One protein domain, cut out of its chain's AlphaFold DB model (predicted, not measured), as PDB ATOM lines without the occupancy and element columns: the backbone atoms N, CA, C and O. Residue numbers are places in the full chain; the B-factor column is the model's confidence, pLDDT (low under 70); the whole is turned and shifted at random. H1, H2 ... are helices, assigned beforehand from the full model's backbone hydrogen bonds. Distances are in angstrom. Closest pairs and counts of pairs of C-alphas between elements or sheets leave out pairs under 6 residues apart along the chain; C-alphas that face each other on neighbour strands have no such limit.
ATOM      1  N   THR A   2      21.795 -27.960  54.524       36.84
ATOM      2  CA  THR A   2      21.623 -26.524  54.294       36.84
ATOM      3  C   THR A   2      21.707 -26.321  52.784       36.84
ATOM      4  O   THR A   2      22.789 -26.434  52.215       36.84
ATOM      5  N   ASN A   3      20.569 -26.130  52.113       39.97
ATOM      6  CA  ASN A   3      20.498 -25.887  50.667       39.97
ATOM      7  C   ASN A   3      20.991 -24.466  50.342       39.97
ATOM      8  O   ASN A   3      20.243 -23.628  49.844       39.97
ATOM      9  N   SER A   4      22.241 -24.167  50.686       55.00
ATOM     10  CA  SER A   4      22.861 -22.876  50.425       55.00
ATOM     11  C   SER A   4      23.287 -22.837  48.961       55.00
ATOM     12  O   SER A   4      24.229 -23.522  48.563       55.00
ATOM     13  N   VAL A   5      22.592 -22.053  48.137       70.62
ATOM     14  CA  VAL A   5      23.091 -21.713  46.801       70.62
ATOM     15  C   VAL A   5      24.305 -20.804  46.980       70.62
ATOM     16  O   VAL A   5      24.272 -19.870  47.780       70.62
ATOM     17  N   ALA A   6      25.400 -21.114  46.290       83.06
ATOM     18  CA  ALA A   6      26.634 -20.357  46.431       83.06
ATOM     19  C   ALA A   6      26.444 -18.893  45.965       83.06
ATOM     20  O   ALA A   6      25.744 -18.666  44.971       83.06
ATOM     21  N   PRO A   7      27.092 -17.906  46.622       83.62
ATOM     22  CA  PRO A   7      26.959 -16.485  46.279       83.62
ATOM     23  C   PRO A   7      27.321 -16.143  44.829       83.62
ATOM     24  O   PRO A   7      26.847 -15.154  44.287       83.62
ATOM     25  N   ASN A   8      28.141 -16.978  44.182       87.44
ATOM     26  CA  ASN A   8      28.502 -16.829  42.773       87.44
ATOM     27  C   ASN A   8      27.376 -17.219  41.796       87.44
ATOM     28  O   ASN A   8      27.509 -16.973  40.604       87.44
ATOM     29  N   VAL A   9      26.301 -17.851  42.272       91.00
ATOM     30  CA  VAL A   9      25.105 -18.170  41.476       91.00
ATOM     31  C   VAL A   9      23.951 -17.246  41.853       91.00
ATOM     32  O   VAL A   9      23.237 -16.783  40.971       91.00
ATOM     33  N   ILE A  10      23.760 -16.979  43.148       91.75
ATOM     34  CA  ILE A  10      22.749 -16.040  43.645       91.75
ATOM     35  C   ILE A  10      23.416 -15.133  44.690       91.75
ATOM     36  O   ILE A  10      23.652 -15.584  45.814       91.75
ATOM     37  N   PRO A  11      23.745 -13.876  44.345       92.56
ATOM     38  CA  PRO A  11      24.436 -12.964  45.242       92.56
ATOM     39  C   PRO A  11      23.465 -12.357  46.272       92.56
ATOM     40  O   PRO A  11      22.251 -12.361  46.049       92.56
ATOM     41  N   PRO A  12      23.952 -11.807  47.403       92.62
ATOM     42  CA  PRO A  12      23.088 -11.350  48.495       92.62
ATOM     43  C   PRO A  12      22.059 -10.272  48.120       92.62
ATOM     44  O   PRO A  12      20.976 -10.273  48.703       92.62
ATOM     45  N   LEU A  13      22.370  -9.390  47.161       93.94
ATOM     46  CA  LEU A  13      21.480  -8.326  46.669       93.94
ATOM     47  C   LEU A  13      20.972  -8.570  45.236       93.94
ATOM     48  O   LEU A  13      20.745  -7.626  44.486       93.94
ATOM     49  N   TRP A  14      20.747  -9.832  44.848       94.19
ATOM     50  CA  TRP A  14      20.261 -10.205  43.508       94.19
ATOM     51  C   TRP A  14      19.035  -9.405  43.031       94.19
ATOM     52  O   TRP A  14      18.912  -9.124  41.843       94.19
ATOM     53  N   HIS A  15      18.144  -8.994  43.941       94.50
ATOM     54  CA  HIS A  15      16.928  -8.231  43.631       94.50
ATOM     55  C   HIS A  15      17.196  -6.794  43.168       94.50
ATOM     56  O   HIS A  15      16.289  -6.142  42.655       94.50
ATOM     57  N   ARG A  16      18.424  -6.289  43.334       93.19
ATOM     58  CA  ARG A  16      18.858  -4.977  42.832       93.19
ATOM     59  C   ARG A  16      19.329  -5.015  41.373       93.19
ATOM     60  O   ARG A  16      19.483  -3.955  40.773       93.19
ATOM     61  N   HIS A  17      19.504  -6.207  40.803       93.88
ATOM     62  CA  HIS A  17      20.010  -6.422  39.448       93.88
ATOM     63  C   HIS A  17      18.908  -7.000  38.567       93.88
ATOM     64  O   HIS A  17      18.445  -8.125  38.771       93.88
ATOM     65  N   TRP A  18      18.459  -6.217  37.593       92.31
ATOM     66  CA  TRP A  18      17.304  -6.565  36.769       92.31
ATOM     67  C   TRP A  18      17.554  -7.827  35.930       92.31
ATOM     68  O   TRP A  18      16.639  -8.620  35.735       92.31
ATOM     69  N   GLU A  19      18.792  -8.054  35.496       93.50
ATOM     70  CA  GLU A  19      19.240  -9.228  34.754       93.50
ATOM     71  C   GLU A  19      19.113 -10.520  35.578       93.50
ATOM     72  O   GLU A  19      18.672 -11.549  35.063       93.50
ATOM     73  N   LEU A  20      19.407 -10.456  36.884       94.81
ATOM     74  CA  LEU A  20      19.227 -11.582  37.800       94.81
ATOM     75  C   LEU A  20      17.747 -11.801  38.093       94.81
ATOM     76  O   LEU A  20      17.274 -12.935  38.053       94.81
ATOM     77  N   VAL A  21      17.002 -10.722  38.348       94.88
ATOM     78  CA  VAL A  21      15.548 -10.790  38.549       94.88
ATOM     79  C   VAL A  21      14.868 -11.426  37.340       94.88
ATOM     80  O   VAL A  21      13.980 -12.260  37.516       94.88
ATOM     81  N   TRP A  22      15.294 -11.088  36.124       94.75
ATOM     82  CA  TRP A  22      14.721 -11.629  34.899       94.75
ATOM     83  C   TRP A  22      14.957 -13.137  34.764       94.75
ATOM     84  O   TRP A  22      13.988 -13.891  34.637       94.75
ATOM     85  N   GLU A  23      16.209 -13.593  34.870       96.19
ATOM     86  CA  GLU A  23      16.551 -15.017  34.761       96.19
ATOM     87  C   GLU A  23      15.875 -15.843  35.871       96.19
ATOM     88  O   GLU A  23      15.292 -16.899  35.612       96.19
ATOM     89  N   LEU A  24      15.875 -15.339  37.113       96.06
ATOM     90  CA  LEU A  24      15.227 -16.003  38.248       96.06
ATOM     91  C   LEU A  24      13.702 -16.062  38.092       96.06
ATOM     92  O   LEU A  24      13.091 -17.074  38.439       96.06
ATOM     93  N   SER A  25      13.081 -15.022  37.530       96.00
ATOM     94  CA  SER A  25      11.636 -15.008  37.257       96.00
ATOM     95  C   SER A  25      11.255 -16.008  36.164       96.00
ATOM     96  O   SER A  25      10.240 -16.703  36.285       96.00
ATOM     97  N   ALA A  26      12.078 -16.134  35.117       96.44
ATOM     98  CA  ALA A  26      11.888 -17.131  34.068       96.44
ATOM     99  C   ALA A  26      12.014 -18.559  34.625       96.44
ATOM    100  O   ALA A  26      11.135 -19.394  34.401       96.44
ATOM    101  N   LEU A  27      13.052 -18.817  35.429       96.31
ATOM    102  CA  LEU A  27      13.240 -20.091  36.124       96.31
ATOM    103  C   LEU A  27      12.069 -20.434  37.043       96.31
ATOM    104  O   LEU A  27      11.602 -21.573  37.039       96.31
ATOM    105  N   HIS A  28      11.581 -19.461  37.812       96.00
ATOM    106  CA  HIS A  28      10.440 -19.658  38.697       96.00
ATOM    107  C   HIS A  28       9.173 -20.015  37.912       96.00
ATOM    108  O   HIS A  28       8.481 -20.973  38.253       96.00
ATOM    109  N   THR A  29       8.911 -19.307  36.815       97.25
ATOM    110  CA  THR A  29       7.763 -19.584  35.944       97.25
ATOM    111  C   THR A  29       7.864 -20.977  35.326       97.25
ATOM    112  O   THR A  29       6.880 -21.717  35.302       97.25
ATOM    113  N   PHE A  30       9.051 -21.382  34.865       97.12
ATOM    114  CA  PHE A  30       9.227 -22.723  34.320       97.12
ATOM    115  C   PHE A  30       9.072 -23.801  35.396       97.12
ATOM    116  O   PHE A  30       8.415 -24.808  35.153       97.12
ATOM    117  N   TRP A  31       9.591 -23.569  36.602       97.12
ATOM    118  CA  TRP A  31       9.387 -24.466  37.737       97.12
ATOM    119  C   TRP A  31       7.893 -24.660  38.046       97.12
ATOM    120  O   TRP A  31       7.438 -25.797  38.144       97.12
ATOM    121  N   LEU A  32       7.111 -23.574  38.104       97.25
ATOM    122  CA  LEU A  32       5.661 -23.645  38.326       97.25
ATOM    123  C   LEU A  32       4.945 -24.478  37.256       97.25
ATOM    124  O   LEU A  32       4.067 -25.270  37.583       97.25
ATOM    125  N   ASN A  33       5.336 -24.338  35.988       96.62
ATOM    126  CA  ASN A  33       4.754 -25.116  34.893       96.62
ATOM    127  C   ASN A  33       5.227 -26.576  34.893       96.62
ATOM    128  O   ASN A  33       4.457 -27.475  34.574       96.62
ATOM    129  N   ALA A  34       6.485 -26.829  35.256       97.31
ATOM    130  CA  ALA A  34       7.068 -28.164  35.229       97.31
ATOM    131  C   ALA A  34       6.530 -29.083  36.331       97.31
ATOM    132  O   ALA A  34       6.492 -30.298  36.143       97.31
ATOM    133  N   TYR A  35       6.123 -28.501  37.460       96.44
ATOM    134  CA  TYR A  35       5.570 -29.212  38.614       96.44
ATOM    135  C   TYR A  35       4.075 -28.926  38.836       96.44
ATOM    136  O   TYR A  35       3.507 -29.348  39.843       96.44
ATOM    137  N   GLY A  36       3.438 -28.202  37.913       95.81
ATOM    138  CA  GLY A  36       2.034 -27.827  37.997       95.81
ATOM    139  C   GLY A  36       1.072 -28.954  37.594       95.81
ATOM    140  O   GLY A  36       1.471 -29.936  36.960       95.81
ATOM    141  N   PRO A  37      -0.224 -28.821  37.923       94.81
ATOM    142  CA  PRO A  37      -1.258 -29.728  37.431       94.81
ATOM    143  C   PRO A  37      -1.277 -29.768  35.896       94.81
ATOM    144  O   PRO A  37      -1.258 -28.728  35.245       94.81
ATOM    145  N   GLY A  38      -1.328 -30.969  35.315       94.81
ATOM    146  CA  GLY A  38      -1.320 -31.151  33.858       94.81
ATOM    147  C   GLY A  38       0.067 -31.092  33.204       94.81
ATOM    148  O   GLY A  38       0.155 -31.179  31.980       94.81
ATOM    149  N   ALA A  39       1.147 -30.981  33.989       96.19
ATOM    150  CA  ALA A  39       2.505 -31.097  33.471       96.19
ATOM    151  C   ALA A  39       2.755 -32.482  32.852       96.19
ATOM    152  O   ALA A  39       2.248 -33.508  33.317       96.19
ATOM    153  N   GLN A  40       3.573 -32.518  31.801       96.62
ATOM    154  CA  GLN A  40       3.985 -33.779  31.192       96.62
ATOM    155  C   GLN A  40       4.946 -34.511  32.135       96.62
ATOM    156  O   GLN A  40       5.720 -33.889  32.861       96.62
ATOM    157  N   ALA A  41       4.976 -35.845  32.071       96.62
ATOM    158  CA  ALA A  41       5.874 -36.652  32.905       96.62
ATOM    159  C   ALA A  41       7.365 -36.286  32.725       96.62
ATOM    160  O   ALA A  41       8.175 -36.480  33.629       96.62
ATOM    161  N   THR A  42       7.732 -35.729  31.568       97.81
ATOM    162  CA  THR A  42       9.094 -35.283  31.246       97.81
ATOM    163  C   THR A  42       9.409 -33.870  31.740       97.81
ATOM    164  O   THR A  42      10.586 -33.508  31.802       97.81
ATOM    165  N   SER A  43       8.410 -33.061  32.111       97.38
ATOM    166  CA  SER A  43       8.596 -31.645  32.446       97.38
ATOM    167  C   SER A  43       9.580 -31.410  33.603       97.38
ATOM    168  O   SER A  43      10.445 -30.544  33.447       97.38
ATOM    169  N   PRO A  44       9.574 -32.192  34.704       96.56
ATOM    170  CA  PRO A  44      10.597 -32.074  35.745       96.56
ATOM    171  C   PRO A  44      12.022 -32.324  35.236       96.56
ATOM    172  O   PRO A  44      12.945 -31.600  35.603       96.56
ATOM    173  N   LEU A  45      12.218 -33.315  34.360       97.38
ATOM    174  CA  LEU A  45      13.534 -33.608  33.783       97.38
ATOM    175  C   LEU A  45      13.995 -32.475  32.855       97.38
ATOM    176  O   LEU A  45      15.158 -32.071  32.894       97.38
ATOM    177  N   MET A  46      13.070 -31.916  32.070       97.00
ATOM    178  CA  MET A  46      13.341 -30.739  31.244       97.00
ATOM    179  C   MET A  46      13.728 -29.534  32.108       97.00
ATOM    180  O   MET A  46      14.716 -28.870  31.800       97.00
ATOM    181  N   PHE A  47      13.032 -29.295  33.224       97.00
ATOM    182  CA  PHE A  47      13.405 -28.256  34.186       97.00
ATOM    183  C   PHE A  47      14.842 -28.419  34.679       97.00
ATOM    184  O   PHE A  47      15.607 -27.459  34.622       97.00
ATOM    185  N   GLN A  48      15.253 -29.626  35.078       96.31
ATOM    186  CA  GLN A  48      16.627 -29.865  35.536       96.31
ATOM    187  C   GLN A  48      17.674 -29.526  34.461       96.31
ATOM    188  O   GLN A  48      18.703 -28.923  34.772       96.31
ATOM    189  N   ARG A  49      17.400 -29.846  33.187       96.00
ATOM    190  CA  ARG A  49      18.291 -29.512  32.063       96.00
ATOM    191  C   ARG A  49      18.440 -28.000  31.877       96.00
ATOM    192  O   ARG A  49      19.563 -27.504  31.836       96.00
ATOM    193  N   TYR A  50      17.331 -27.266  31.800       95.81
ATOM    194  CA  TYR A  50      17.380 -25.808  31.632       95.81
ATOM    195  C   TYR A  50      17.902 -25.095  32.879       95.81
ATOM    196  O   TYR A  50      18.570 -24.071  32.760       95.81
ATOM    197  N   PHE A  51      17.661 -25.633  34.074       94.75
ATOM    198  CA  PHE A  51      18.232 -25.099  35.305       94.75
ATOM    199  C   PHE A  51      19.763 -25.174  35.287       94.75
ATOM    200  O   PHE A  51      20.427 -24.209  35.663       94.75
ATOM    201  N   ALA A  52      20.344 -26.273  34.792       93.56
ATOM    202  CA  ALA A  52      21.793 -26.393  34.640       93.56
ATOM    203  C   ALA A  52      22.374 -25.329  33.690       93.56
ATOM    204  O   ALA A  52      23.402 -24.730  34.005       93.56
ATOM    205  N   GLU A  53      21.695 -25.054  32.576       94.44
ATOM    206  CA  GLU A  53      22.080 -24.003  31.626       94.44
ATOM    207  C   GLU A  53      21.942 -22.598  32.234       94.44
ATOM    208  O   GLU A  53      22.860 -21.779  32.169       94.44
ATOM    209  N   SER A  54      20.832 -22.352  32.930       95.19
ATOM    210  CA  SER A  54      20.548 -21.074  33.591       95.19
ATOM    211  C   SER A  54      21.569 -20.766  34.684       95.19
ATOM    212  O   SER A  54      21.980 -19.624  34.844       95.19
ATOM    213  N   ARG A  55      22.081 -21.779  35.400       93.50
ATOM    214  CA  ARG A  55      23.180 -21.596  36.368       93.50
ATOM    215  C   ARG A  55      24.462 -21.060  35.733       93.50
ATOM    216  O   ARG A  55      25.238 -20.404  36.423       93.50
ATOM    217  N   THR A  56      24.725 -21.360  34.462       93.75
ATOM    218  CA  THR A  56      25.871 -20.790  33.742       93.75
ATOM    219  C   THR A  56      25.634 -19.314  33.443       93.75
ATOM    220  O   THR A  56      26.455 -18.507  33.864       93.75
ATOM    221  N   ARG A  57      24.473 -18.950  32.882       94.50
ATOM    222  CA  ARG A  57      24.097 -17.540  32.662       94.50
ATOM    223  C   ARG A  57      24.067 -16.721  33.951       94.50
ATOM    224  O   ARG A  57      24.590 -15.618  33.993       94.50
ATOM    225  N   LEU A  58      23.525 -17.276  35.038       94.81
ATOM    226  CA  LEU A  58      23.520 -16.613  36.345       94.81
ATOM    227  C   LEU A  58      24.940 -16.265  36.801       94.81
ATOM    228  O   LEU A  58      25.167 -15.153  37.258       94.81
ATOM    229  N   ARG A  59      25.915 -17.166  36.629       92.69
ATOM    230  CA  ARG A  59      27.318 -16.870  36.967       92.69
ATOM    231  C   ARG A  59      27.898 -15.735  36.119       92.69
ATOM    232  O   ARG A  59      28.650 -14.923  36.650       92.69
ATOM    233  N   GLU A  60      27.542 -15.662  34.840       92.31
ATOM    234  CA  GLU A  60      27.948 -14.568  33.944       92.31
ATOM    235  C   GLU A  60      27.330 -13.231  34.376       92.31
ATOM    236  O   GLU A  60      28.025 -12.212  34.456       92.31
ATOM    237  N   TRP A  61      26.049 -13.237  34.757       92.38
ATOM    238  CA  TRP A  61      25.387 -12.054  35.301       92.38
ATOM    239  C   TRP A  61      25.995 -11.613  36.620       92.38
ATOM    240  O   TRP A  61      26.338 -10.443  36.748       92.38
ATOM    241  N   VAL A  62      26.236 -12.528  37.560       92.00
ATOM    242  CA  VAL A  62      26.887 -12.204  38.838       92.00
ATOM    243  C   VAL A  62      28.270 -11.588  38.627       92.00
ATOM    244  O   VAL A  62      28.598 -10.590  39.269       92.00
ATOM    245  N   ALA A  63      29.059 -12.114  37.684       89.19
ATOM    246  CA  ALA A  63      30.352 -11.530  37.325       89.19
ATOM    247  C   ALA A  63      30.228 -10.082  36.804       89.19
ATOM    248  O   ALA A  63      31.139  -9.275  36.997       89.19
ATOM    249  N   THR A  64      29.093  -9.736  36.194       87.94
ATOM    250  CA  THR A  64      28.802  -8.399  35.653       87.94
ATOM    251  C   THR A  64      28.204  -7.450  36.702       87.94
ATOM    252  O   THR A  64      28.555  -6.266  36.730       87.94
ATOM    253  N   CYS A  65      27.355  -7.964  37.600       84.44
ATOM    254  CA  CYS A  65      26.656  -7.219  38.655       84.44
ATOM    255  C   CYS A  65      27.629  -6.521  39.616       84.44
ATOM    256  O   CYS A  65      27.356  -5.433  40.106       84.44
ATOM    257  N   GLY A  66      28.801  -7.117  39.865       81.19
ATOM    258  CA  GLY A  66      29.788  -6.568  40.797       81.19
ATOM    259  C   GLY A  66      29.436  -6.753  42.276       81.19
ATOM    260  O   GLY A  66      30.166  -6.240  43.122       81.19
ATOM    261  N   THR A  67      28.368  -7.492  42.586       87.19
ATOM    262  CA  THR A  67      27.998  -7.884  43.948       87.19
ATOM    263  C   THR A  67      28.990  -8.898  44.512       87.19
ATOM    264  O   THR A  67      29.311  -9.907  43.880       87.19
ATOM    265  N   LYS A  68      29.445  -8.651  45.736       87.75
ATOM    266  CA  LYS A  68      30.269  -9.547  46.553       87.75
ATOM    267  C   LYS A  68      29.460 -10.028  47.756       87.75
ATOM    268  O   LYS A  68      28.257  -9.800  47.860       87.75
ATOM    269  N   ILE A  69      30.111 -10.756  48.661       88.62
ATOM    270  CA  ILE A  69      29.448 -11.276  49.862       88.62
ATOM    271  C   ILE A  69      29.025 -10.157  50.828       88.62
ATOM    272  O   ILE A  69      28.017 -10.293  51.516       88.62
ATOM    273  N   ASP A  70      29.781  -9.062  50.854       91.62
ATOM    274  CA  ASP A  70      29.703  -7.964  51.816       91.62
ATOM    275  C   ASP A  70      29.541  -6.586  51.163       91.62
ATOM    276  O   ASP A  70      29.222  -5.624  51.859       91.62
ATOM    277  N   THR A  71      29.727  -6.469  49.846       92.81
ATOM    278  CA  THR A  71      29.559  -5.213  49.107       92.81
ATOM    279  C   THR A  71      28.747  -5.389  47.834       92.81
ATOM    280  O   THR A  71      28.665  -6.477  47.265       92.81
ATOM    281  N   ASP A  72      28.142  -4.302  47.374       93.44
ATOM    282  CA  ASP A  72      27.388  -4.264  46.128       93.44
ATOM    283  C   ASP A  72      27.570  -2.941  45.382       93.44
ATOM    284  O   ASP A  72      27.814  -1.893  45.984       93.44
ATOM    285  N   ARG A  73      27.412  -2.977  44.060       90.50
ATOM    286  CA  ARG A  73      27.342  -1.788  43.207       90.50
ATOM    287  C   ARG A  73      26.332  -2.026  42.084       90.50
ATOM    288  O   ARG A  73      26.167  -3.165  41.675       90.50
ATOM    289  N   PRO A  74      25.711  -0.980  41.518       87.19
ATOM    290  CA  PRO A  74      24.855  -1.142  40.347       87.19
ATOM    291  C   PRO A  74      25.594  -1.792  39.170       87.19
ATOM    292  O   PRO A  74      26.777  -1.512  38.939       87.19
ATOM    293  N   THR A  75      24.872  -2.600  38.390       87.06
ATOM    294  CA  THR A  75      25.385  -3.206  37.157       87.06
ATOM    295  C   THR A  75      25.953  -2.134  36.237       87.06
ATOM    296  O   THR A  75      25.309  -1.119  35.958       87.06
ATOM    297  N   ARG A  76      27.179  -2.356  35.757       83.81
ATOM    298  CA  ARG A  76      27.850  -1.398  34.880       83.81
ATOM    299  C   ARG A  76      27.135  -1.346  33.534       83.81
ATOM    300  O   ARG A  76      27.045  -2.356  32.845       83.81
ATOM    301  N   GLN A  77      26.690  -0.158  33.148       82.81
ATOM    302  CA  GLN A  77      26.212   0.109  31.797       82.81
ATOM    303  C   GLN A  77      27.383   0.570  30.927       82.81
ATOM    304  O   GLN A  77      28.253   1.323  31.379       82.81
ATOM    305  N   THR A  78      27.434   0.065  29.700       84.94
ATOM    306  CA  THR A  78      28.419   0.484  28.700       84.94
ATOM    307  C   THR A  78      27.876   1.711  27.985       84.94
ATOM    308  O   THR A  78      26.833   1.613  27.346       84.94
ATOM    309  N   VAL A  89      29.218   4.591  40.239       84.69
ATOM    310  CA  VAL A  89      28.740   4.506  41.623       84.69
ATOM    311  C   VAL A  89      29.711   3.623  42.425       84.69
ATOM    312  O   VAL A  89      30.029   2.523  41.960       84.69
ATOM    313  N   PRO A  90      30.217   4.076  43.592       86.50
ATOM    314  CA  PRO A  90      31.120   3.278  44.418       86.50
ATOM    315  C   PRO A  90      30.416   2.048  45.006       86.50
ATOM    316  O   PRO A  90      29.195   2.040  45.179       86.50
ATOM    317  N   GLU A  91      31.202   1.020  45.340       91.31
ATOM    318  CA  GLU A  91      30.706  -0.134  46.097       91.31
ATOM    319  C   GLU A  91      30.180   0.314  47.469       91.31
ATOM    320  O   GLU A  91      30.795   1.135  48.152       91.31
ATOM    321  N   ARG A  92      29.033  -0.234  47.870       91.62
ATOM    322  CA  ARG A  92      28.383   0.020  49.158       91.62
ATOM    323  C   ARG A  92      28.362  -1.256  49.996       91.62
ATOM    324  O   ARG A  92      28.122  -2.323  49.435       91.62
ATOM    325  N   PRO A  93      28.571  -1.165  51.317       94.81
ATOM    326  CA  PRO A  93      28.489  -2.324  52.195       94.81
ATOM    327  C   PRO A  93      27.052  -2.856  52.294       94.81
ATOM    328  O   PRO A  93      26.086  -2.090  52.326       94.81
ATOM    329  N   ILE A  94      26.923  -4.176  52.391       93.62
ATOM    330  CA  ILE A  94      25.670  -4.896  52.610       93.62
ATOM    331  C   ILE A  94      25.502  -5.081  54.120       93.62
ATOM    332  O   ILE A  94      26.093  -5.979  54.715       93.62
ATOM    333  N   VAL A  95      24.709  -4.211  54.745       94.62
ATOM    334  CA  VAL A  95      24.492  -4.228  56.205       94.62
ATOM    335  C   VAL A  95      23.480  -5.302  56.605       94.62
ATOM    336  O   VAL A  95      23.755  -6.131  57.465       94.62
TER     337      VAL A  95
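This is residues 2 to 78 and 89 to 95 of the 140 residues of an uncharacterized protein of Cellulomonas sp. HLT2-17 (UniProt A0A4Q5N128). The domain is a long helical hairpin, H1 and H2 side by side and running opposite ways, with loops gathered at the end where H1 begins and H2 ends. Residues 8 to 10 of the leading stretch pass over one side of H2, and beyond the end of H2 a short antiparallel pairing joins residues 71 to 72 with residues 92 to 93. The printed part has 84 residues with two named helices, H1 then H2, and no named strand; its class is all helix, though under half of the residues, 40 of 84, are in them. It is loose, with a radius of gyration of the C-alphas of 15.0 A, and spans 48 by 34 by 19 A.

Look first at H2, residues 43 to 65, the longest helix, which has a kink of 30 degrees near residue 53. Next find H1, residues 18 to 34, which touches H2 with 16 pairs of C-alphas within 8 A. Their closest C-alphas are those of Ala 34 and Ser 43, 4.7 A apart. The two form a helical hairpin, at a shallow tilt of 7 degrees, opposite ways, with centres 9.9 A apart. In H1 every O i to N i+4 pair is within hydrogen-bond range; in H2, 18 of 19 are.

Find C-alpha 43 at (8.596, -31.645, 32.446); from there H2 runs 31.0 A to C-alpha 65 at (26.656, -7.219, 38.655). Find C-alpha 18 at (17.304, -6.565, 36.769), where H1 begins; it runs 24.0 A to C-alpha 34. A short link of 8 residues joins H1 to H2.

The two C-alphas farthest apart, those of Ala 41 and Pro 90, are 48.6 A apart. Residues 79 to 88 are not printed, and C-alphas 78 and 89 stand 13.5 A apart across this cut. Residues 2 to 17 and 66 to 78 are long stretches with no named element. The mean pLDDT of the printed part is 90.8; residues 2 to 4 are under 70.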